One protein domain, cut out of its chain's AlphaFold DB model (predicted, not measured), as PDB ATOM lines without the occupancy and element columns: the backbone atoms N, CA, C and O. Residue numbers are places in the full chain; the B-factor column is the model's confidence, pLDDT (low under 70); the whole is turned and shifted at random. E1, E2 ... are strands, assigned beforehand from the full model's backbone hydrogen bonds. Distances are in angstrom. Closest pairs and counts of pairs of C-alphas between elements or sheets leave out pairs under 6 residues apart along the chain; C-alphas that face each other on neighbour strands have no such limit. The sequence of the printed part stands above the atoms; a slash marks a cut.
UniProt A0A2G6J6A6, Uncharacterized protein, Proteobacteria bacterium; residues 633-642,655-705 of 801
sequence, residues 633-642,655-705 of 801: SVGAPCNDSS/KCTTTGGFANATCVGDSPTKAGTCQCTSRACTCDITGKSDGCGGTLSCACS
ATOM      1  N   SER A 633      12.316  19.338 -50.433       85.75
ATOM      2  CA  SER A 633      11.160  18.438 -50.425       85.75
ATOM      3  C   SER A 633      10.734  18.092 -48.988       85.75
ATOM      4  O   SER A 633      11.521  18.203 -48.045       85.75
ATOM      5  N   VAL A 634       9.474  17.692 -48.776       83.94
ATOM      6  CA  VAL A 634       9.009  17.241 -47.450       83.94
ATOM      7  C   VAL A 634       9.830  16.020 -47.019       83.94
ATOM      8  O   VAL A 634       9.925  15.040 -47.751       83.94
ATOM      9  N   GLY A 635      10.429  16.082 -45.830       82.88
ATOM     10  CA  GLY A 635      11.381  15.090 -45.323       82.88
ATOM     11  C   GLY A 635      12.856  15.435 -45.563       82.88
ATOM     12  O   GLY A 635      13.716  14.859 -44.894       82.88
ATOM     13  N   ALA A 636      13.172  16.397 -46.435       88.56
ATOM     14  CA  ALA A 636      14.546  16.830 -46.661       88.56
ATOM     15  C   ALA A 636      15.102  17.651 -45.480       88.56
ATOM     16  O   ALA A 636      14.346  18.353 -44.791       88.56
ATOM     17  N   PRO A 637      16.426  17.614 -45.244       89.12
ATOM     18  CA  PRO A 637      17.099  18.539 -44.346       89.12
ATOM     19  C   PRO A 637      16.869  19.990 -44.772       89.12
ATOM     20  O   PRO A 637      16.903  20.323 -45.954       89.12
ATOM     21  N   CYS A 638      16.702  20.879 -43.804       90.50
ATOM     22  CA  CYS A 638      16.552  22.309 -44.044       90.50
ATOM     23  C   CYS A 638      17.193  23.115 -42.918       90.50
ATOM     24  O   CYS A 638      17.532  22.579 -41.861       90.50
ATOM     25  N   ASN A 639      17.398  24.412 -43.140       87.56
ATOM     26  CA  ASN A 639      17.704  25.334 -42.057       87.56
ATOM     27  C   ASN A 639      17.379  26.789 -42.417       87.56
ATOM     28  O   ASN A 639      17.940  27.327 -43.380       87.56
ATOM     29  N   ASP A 640      16.615  27.455 -41.552       82.56
ATOM     30  CA  ASP A 640      16.322  28.885 -41.618       82.56
ATOM     31  C   ASP A 640      17.329  29.750 -40.827       82.56
ATOM     32  O   ASP A 640      17.363  30.975 -40.980       82.56
ATOM     33  N   SER A 641      18.236  29.131 -40.068       77.81
ATOM     34  CA  SER A 641      19.242  29.726 -39.170       77.81
ATOM     35  C   SER A 641      20.714  29.629 -39.644       77.81
ATOM     36  O   SER A 641      21.630  29.810 -38.844       77.81
ATOM     37  N   SER A 642      20.973  29.382 -40.937       75.94
ATOM     38  CA  SER A 642      22.319  29.334 -41.568       75.94
ATOM     39  C   SER A 642      23.299  28.306 -40.958       75.94
ATOM     40  O   SER A 642      24.289  28.675 -40.331       75.94
ATOM     41  N   LYS A 655      16.116  26.377 -47.620       89.12
ATOM     42  CA  LYS A 655      14.694  26.484 -47.295       89.12
ATOM     43  C   LYS A 655      13.920  25.312 -47.881       89.12
ATOM     44  O   LYS A 655      14.308  24.770 -48.912       89.12
ATOM     45  N   CYS A 656      12.792  24.997 -47.261       88.00
ATOM     46  CA  CYS A 656      11.808  24.097 -47.847       88.00
ATOM     47  C   CYS A 656      11.201  24.708 -49.116       88.00
ATOM     48  O   CYS A 656      11.022  25.925 -49.207       88.00
ATOM     49  N   THR A 657      10.927  23.865 -50.105       79.81
ATOM     50  CA  THR A 657      10.303  24.243 -51.373       79.81
ATOM     51  C   THR A 657       8.791  24.131 -51.274       79.81
ATOM     52  O   THR A 657       8.259  23.294 -50.551       79.81
ATOM     53  N   THR A 658       8.102  24.963 -52.046       69.44
ATOM     54  CA  THR A 658       6.652  24.878 -52.264       69.44
ATOM     55  C   THR A 658       6.301  24.109 -53.545       69.44
ATOM     56  O   THR A 658       5.128  23.964 -53.896       69.44
ATOM     57  N   THR A 659       7.315  23.610 -54.260       59.94
ATOM     58  CA  THR A 659       7.183  22.858 -55.509       59.94
ATOM     59  C   THR A 659       6.482  21.520 -55.251       59.94
ATOM     60  O   THR A 659       6.809  20.819 -54.299       59.94
ATOM     61  N   GLY A 660       5.507  21.154 -56.092       59.25
ATOM     62  CA  GLY A 660       4.749  19.900 -55.951       59.25
ATOM     63  C   GLY A 660       3.474  19.979 -55.097       59.25
ATOM     64  O   GLY A 660       2.939  18.942 -54.725       59.25
ATOM     65  N   GLY A 661       2.965  21.180 -54.791       61.00
ATOM     66  CA  GLY A 661       1.668  21.361 -54.110       61.00
ATOM     67  C   GLY A 661       1.733  21.450 -52.580       61.00
ATOM     68  O   GLY A 661       0.691  21.527 -51.925       61.00
ATOM     69  N   PHE A 662       2.938  21.495 -52.004       71.38
ATOM     70  CA  PHE A 662       3.184  21.643 -50.565       71.38
ATOM     71  C   PHE A 662       3.416  23.111 -50.181       71.38
ATOM     72  O   PHE A 662       4.475  23.489 -49.683       71.38
ATOM     73  N   ALA A 663       2.427  23.968 -50.435       72.62
ATOM     74  CA  ALA A 663       2.510  25.400 -50.139       72.62
ATOM     75  C   ALA A 663       2.752  25.715 -48.645       72.62
ATOM     76  O   ALA A 663       3.247  26.794 -48.330       72.62
ATOM     77  N   ASN A 664       2.455  24.772 -47.739       78.19
ATOM     78  CA  ASN A 664       2.647  24.917 -46.292       78.19
ATOM     79  C   ASN A 664       3.882  24.165 -45.753       78.19
ATOM     80  O   ASN A 664       3.917  23.814 -44.571       78.19
ATOM     81  N   ALA A 665       4.879  23.863 -46.592       85.06
ATOM     82  CA  ALA A 665       6.119  23.241 -46.137       85.06
ATOM     83  C   ALA A 665       7.003  24.246 -45.375       85.06
ATOM     84  O   ALA A 665       7.481  25.234 -45.933       85.06
ATOM     85  N   THR A 666       7.261  23.972 -44.098       87.75
ATOM     86  CA  THR A 666       8.118  24.780 -43.217       87.75
ATOM     87  C   THR A 666       9.267  23.952 -42.664       87.75
ATOM     88  O   THR A 666       9.138  22.736 -42.498       87.75
ATOM     89  N   CYS A 667      10.388  24.602 -42.350       89.62
ATOM     90  CA  CYS A 667      11.489  23.935 -41.675       89.62
ATOM     91  C   CYS A 667      11.169  23.782 -40.187       89.62
ATOM     92  O   CYS A 667      10.895  24.769 -39.510       89.62
ATOM     93  N   VAL A 668      11.169  22.549 -39.678       89.06
ATOM     94  CA  VAL A 668      10.839  22.263 -38.277       89.06
ATOM     95  C   VAL A 668      12.045  21.663 -37.566       89.06
ATOM     96  O   VAL A 668      12.680  20.727 -38.056       89.06
ATOM     97  N   GLY A 669      12.344  22.188 -36.374       86.12
ATOM     98  CA  GLY A 669      13.392  21.669 -35.490       86.12
ATOM     99  C   GLY A 669      14.818  22.088 -35.860       86.12
ATOM    100  O   GLY A 669      15.766  21.431 -35.419       86.12
ATOM    101  N   ASP A 670      14.981  23.143 -36.663       87.50
ATOM    102  CA  ASP A 670      16.278  23.713 -37.017       87.50
ATOM    103  C   ASP A 670      16.865  24.605 -35.912       87.50
ATOM    104  O   ASP A 670      16.179  25.092 -35.012       87.50
ATOM    105  N   SER A 671      18.183  24.799 -35.960       84.75
ATOM    106  CA  SER A 671      18.907  25.733 -35.100       84.75
ATOM    107  C   SER A 671      20.213  26.197 -35.771       84.75
ATOM    108  O   SER A 671      20.620  25.669 -36.811       84.75
ATOM    109  N   PRO A 672      20.959  27.151 -35.183       81.44
ATOM    110  CA  PRO A 672      22.292  27.521 -35.678       81.44
ATOM    111  C   PRO A 672      23.320  26.372 -35.670       81.44
ATOM    112  O   PRO A 672      24.371  26.470 -36.313       81.44
ATOM    113  N   THR A 673      23.047  25.290 -34.931       82.75
ATOM    114  CA  THR A 673      23.943  24.138 -34.744       82.75
ATOM    115  C   THR A 673      23.375  22.823 -35.276       82.75
ATOM    116  O   THR A 673      24.068  21.806 -35.211       82.75
ATOM    117  N   LYS A 674      22.153  22.816 -35.820       86.44
ATOM    118  CA  LYS A 674      21.480  21.602 -36.291       86.44
ATOM    119  C   LYS A 674      20.550  21.904 -37.470       86.44
ATOM    120  O   LYS A 674      19.818  22.888 -37.442       86.44
ATOM    121  N   ALA A 675      20.552  21.037 -38.482       88.12
ATOM    122  CA  ALA A 675      19.549  21.075 -39.545       88.12
ATOM    123  C   ALA A 675      18.183  20.592 -39.026       88.12
ATOM    124  O   ALA A 675      18.108  19.599 -38.297       88.12
ATOM    125  N   GLY A 676      17.122  21.295 -39.412       89.94
ATOM    126  CA  GLY A 676      15.743  20.850 -39.244       89.94
ATOM    127  C   GLY A 676      15.308  19.946 -40.392       89.94
ATOM    128  O   GLY A 676      16.110  19.548 -41.242       89.94
ATOM    129  N   THR A 677      14.017  19.638 -40.430       91.06
ATOM    130  CA  THR A 677      13.406  18.827 -41.487       91.06
ATOM    131  C   THR A 677      12.203  19.550 -42.067       91.06
ATOM    132  O   THR A 677      11.406  20.126 -41.327       91.06
ATOM    133  N   CYS A 678      12.060  19.515 -43.389       89.94
ATOM    134  CA  CYS A 678      10.896  20.078 -44.053       89.94
ATOM    135  C   CYS A 678       9.645  19.272 -43.717       89.94
ATOM    136  O   CYS A 678       9.565  18.083 -44.022       89.94
ATOM    137  N   GLN A 679       8.662  19.923 -43.102       89.06
ATOM    138  CA  GLN A 679       7.378  19.329 -42.742       89.06
ATOM    139  C   GLN A 679       6.239  20.195 -43.270       89.06
ATOM    140  O   GLN A 679       6.329  21.421 -43.242       89.06
ATOM    141  N   CYS A 680       5.166  19.558 -43.738       84.38
ATOM    142  CA  CYS A 680       3.978  20.250 -44.219       84.38
ATOM    143  C   CYS A 680       2.827  20.111 -43.221       84.38
ATOM    144  O   CYS A 680       2.540  19.005 -42.766       84.38
ATOM    145  N   THR A 681       2.165  21.224 -42.898       81.75
ATOM    146  CA  THR A 681       0.983  21.242 -42.020       81.75
ATOM    147  C   THR A 681      -0.260  21.632 -42.823       81.75
ATOM    148  O   THR A 681      -0.284  22.689 -43.459       81.75
ATOM    149  N   SER A 682      -1.293  20.784 -42.815       75.25
ATOM    150  CA  SER A 682      -2.519  21.004 -43.594       75.25
ATOM    151  C   SER A 682      -3.392  22.130 -43.022       75.25
ATOM    152  O   SER A 682      -3.394  22.411 -41.821       75.25
ATOM    153  N   ARG A 683      -4.150  22.807 -43.894       73.75
ATOM    154  CA  ARG A 683      -5.145  23.827 -43.517       73.75
ATOM    155  C   ARG A 683      -6.333  23.216 -42.757       73.75
ATOM    156  O   ARG A 683      -6.782  22.120 -43.073       73.75
ATOM    157  N   ALA A 684      -6.891  23.957 -41.796       69.81
ATOM    158  CA  ALA A 684      -8.106  23.569 -41.068       69.81
ATOM    159  C   ALA A 684      -9.391  23.776 -41.908       69.81
ATOM    160  O   ALA A 684      -9.464  24.733 -42.677       69.81
ATOM    161  N   CYS A 685     -10.401  22.906 -41.745       61.81
ATOM    162  CA  CYS A 685     -11.667  22.915 -42.507       61.81
ATOM    163  C   CYS A 685     -12.650  24.031 -42.082       61.81
ATOM    164  O   CYS A 685     -12.893  24.223 -40.891       61.81
ATOM    165  N   THR A 686     -13.311  24.667 -43.059       67.19
ATOM    166  CA  THR A 686     -14.510  25.525 -42.910       67.19
ATOM    167  C   THR A 686     -15.533  25.195 -44.019       67.19
ATOM    168  O   THR A 686     -15.159  24.604 -45.034       67.19
ATOM    169  N   CYS A 687     -16.832  25.500 -43.858       66.50
ATOM    170  CA  CYS A 687     -17.863  25.043 -44.822       66.50
ATOM    171  C   CYS A 687     -17.812  25.729 -46.208       66.50
ATOM    172  O   CYS A 687     -18.499  25.298 -47.126       66.50
ATOM    173  N   ASP A 688     -16.965  26.750 -46.383       67.19
ATOM    174  CA  ASP A 688     -16.751  27.535 -47.611       67.19
ATOM    175  C   ASP A 688     -15.480  27.142 -48.405       67.19
ATOM    176  O   ASP A 688     -15.135  27.782 -49.410       67.19
ATOM    177  N   ILE A 689     -14.733  26.126 -47.951       68.19
ATOM    178  CA  ILE A 689     -13.440  25.737 -48.554       68.19
ATOM    179  C   ILE A 689     -13.359  24.283 -49.026       68.19
ATOM    180  O   ILE A 689     -12.282  23.824 -49.407       68.19
ATOM    181  N   THR A 690     -14.476  23.565 -49.053       72.44
ATOM    182  CA  THR A 690     -14.555  22.208 -49.608       72.44
ATOM    183  C   THR A 690     -14.071  22.171 -51.053       72.44
ATOM    184  O   THR A 690     -14.429  23.028 -51.859       72.44
ATOM    185  N   GLY A 691     -13.230  21.191 -51.377       66.44
ATOM    186  CA  GLY A 691     -12.603  21.051 -52.691       66.44
ATOM    187  C   GLY A 691     -11.376  21.943 -52.909       66.44
ATOM    188  O   GLY A 691     -10.765  21.861 -53.971       66.44
ATOM    189  N   LYS A 692     -10.969  22.769 -51.932       75.25
ATOM    190  CA  LYS A 692      -9.713  23.541 -52.002       75.25
ATOM    191  C   LYS A 692      -8.530  22.713 -51.497       75.25
ATOM    192  O   LYS A 692      -8.694  21.806 -50.685       75.25
ATOM    193  N   SER A 693      -7.327  23.037 -51.975       73.50
ATOM    194  CA  SER A 693      -6.094  22.387 -51.516       73.50
ATOM    195  C   SER A 693      -5.886  22.593 -50.012       73.50
ATOM    196  O   SER A 693      -6.090  23.692 -49.489       73.50
ATOM    197  N   ASP A 694      -5.439  21.543 -49.328       74.25
ATOM    198  CA  ASP A 694      -5.039  21.603 -47.922       74.25
ATOM    199  C   ASP A 694      -3.643  22.226 -47.716       74.25
ATOM    200  O   ASP A 694      -3.234  22.460 -46.579       74.25
ATOM    201  N   GLY A 695      -2.936  22.545 -48.808       71.94
ATOM    202  CA  GLY A 695      -1.581  23.095 -48.809       71.94
ATOM    203  C   GLY A 695      -0.469  22.056 -48.645       71.94
ATOM    204  O   GLY A 695       0.692  22.454 -48.560       71.94
ATOM    205  N   CYS A 696      -0.804  20.761 -48.620       78.06
ATOM    206  CA  CYS A 696       0.109  19.629 -48.462       78.06
ATOM    207  C   CYS A 696      -0.148  18.503 -49.477       78.06
ATOM    208  O   CYS A 696       0.034  17.326 -49.168       78.06
ATOM    209  N   GLY A 697      -0.572  18.860 -50.693       71.38
ATOM    210  CA  GLY A 697      -0.859  17.902 -51.767       71.38
ATOM    211  C   GLY A 697      -2.211  17.181 -51.660       71.38
ATOM    212  O   GLY A 697      -2.527  16.377 -52.535       71.38
ATOM    213  N   GLY A 698      -3.026  17.475 -50.640       71.62
ATOM    214  CA  GLY A 698      -4.386  16.964 -50.468       71.62
ATOM    215  C   GLY A 698      -5.470  17.994 -50.811       71.62
ATOM    216  O   GLY A 698      -5.208  19.176 -51.058       71.62
ATOM    217  N   THR A 699      -6.725  17.541 -50.830       69.69
ATOM    218  CA  THR A 699      -7.923  18.389 -50.971       69.69
ATOM    219  C   THR A 699      -8.779  18.295 -49.715       69.69
ATOM    220  O   THR A 699      -9.023  17.211 -49.188       69.69
ATOM    221  N   LEU A 700      -9.255  19.440 -49.228       69.06
ATOM    222  CA  LEU A 700     -10.125  19.514 -48.061       69.06
ATOM    223  C   LEU A 700     -11.536  19.041 -48.428       69.06
ATOM    224  O   LEU A 700     -12.210  19.658 -49.250       69.06
ATOM    225  N   SER A 701     -12.007  17.968 -47.791       68.62
ATOM    226  CA  SER A 701     -13.386  17.486 -47.919       68.62
ATOM    227  C   SER A 701     -14.195  17.883 -46.684       68.62
ATOM    228  O   SER A 701     -14.332  17.102 -45.743       68.62
ATOM    229  N   CYS A 702     -14.721  19.107 -46.673       67.81
ATOM    230  CA  CYS A 702     -15.568  19.603 -45.592       67.81
ATOM    231  C   CYS A 702     -17.054  19.452 -46.003       67.81
ATOM    232  O   CYS A 702     -17.479  19.996 -47.017       67.81
ATOM    233  N   ALA A 703     -17.878  18.708 -45.268       64.38
ATOM    234  CA  ALA A 703     -19.312  18.597 -45.565       64.38
ATOM    235  C   ALA A 703     -20.141  18.946 -44.326       64.38
ATOM    236  O   ALA A 703     -19.896  18.405 -43.246       64.38
ATOM    237  N   CYS A 704     -21.131  19.830 -44.488       69.50
ATOM    238  CA  CYS A 704     -22.208  19.982 -43.515       69.50
ATOM    239  C   CYS A 704     -23.079  18.719 -43.574       69.50
ATOM    240  O   CYS A 704     -23.493  18.303 -44.654       69.50
ATOM    241  N   SER A 705     -23.293  18.054 -42.439       62.84
ATOM    242  CA  SER A 705     -23.968  16.752 -42.381       62.84
ATOM    243  C   SER A 705     -24.911  16.668 -41.181       62.84
ATOM    244  O   SER A 705     -24.724  17.359 -40.181       62.84
TER     245      SER A 705
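What this domain is: This is residues 633 to 642 and 655 to 705 of the 801 residues of an uncharacterized protein of Proteobacteria bacterium (UniProt A0A2G6J6A6). This is a loose rod with little regular structure: a small antiparallel sheet of three short strands at one end, and a long unnamed stretch, residues 681 to 705, that runs away from it, folds back and runs out again. The printed part has 61 residues, 15 of them in E1, E2 and E3, all strand, with sheet order E1, E3, E2. The radius of gyration of the C-alphas is 14.2 A and the spans are 49 by 18 by 13 A.

Where its parts are: Find C-alpha 637 at (17.099, 18.539, -44.346); E1 runs from there to 642, 12.3 A. E2 is residues 665 to 668. E3, residues 676 to 680, runs 12.8 A to C-alpha 680 at (3.978, 20.250, -44.219).

How they stand to each other: Look at E3, the inner strand: residues 676 to 677 pair with E1, N 638 to O 676 being 2.9 A, and 677 to 680 with E2, N 666 to O 679 being 2.8 A. E2 and E3 form a hairpin. The sheet is only just strongly twisted, with C-alphas up to 4.4 A off its plane.

The domain as a whole: The C-alphas farthest apart, of Thr 673 and Ser 705, are 49.1 A apart. Across the cut, residues 643 to 654, C-alphas 642 and 655 are 10.0 A apart. The link E2 to E3 is short. Confidence is under 70 at 658 to 661, 684 to 689, 691 and 699 to 705.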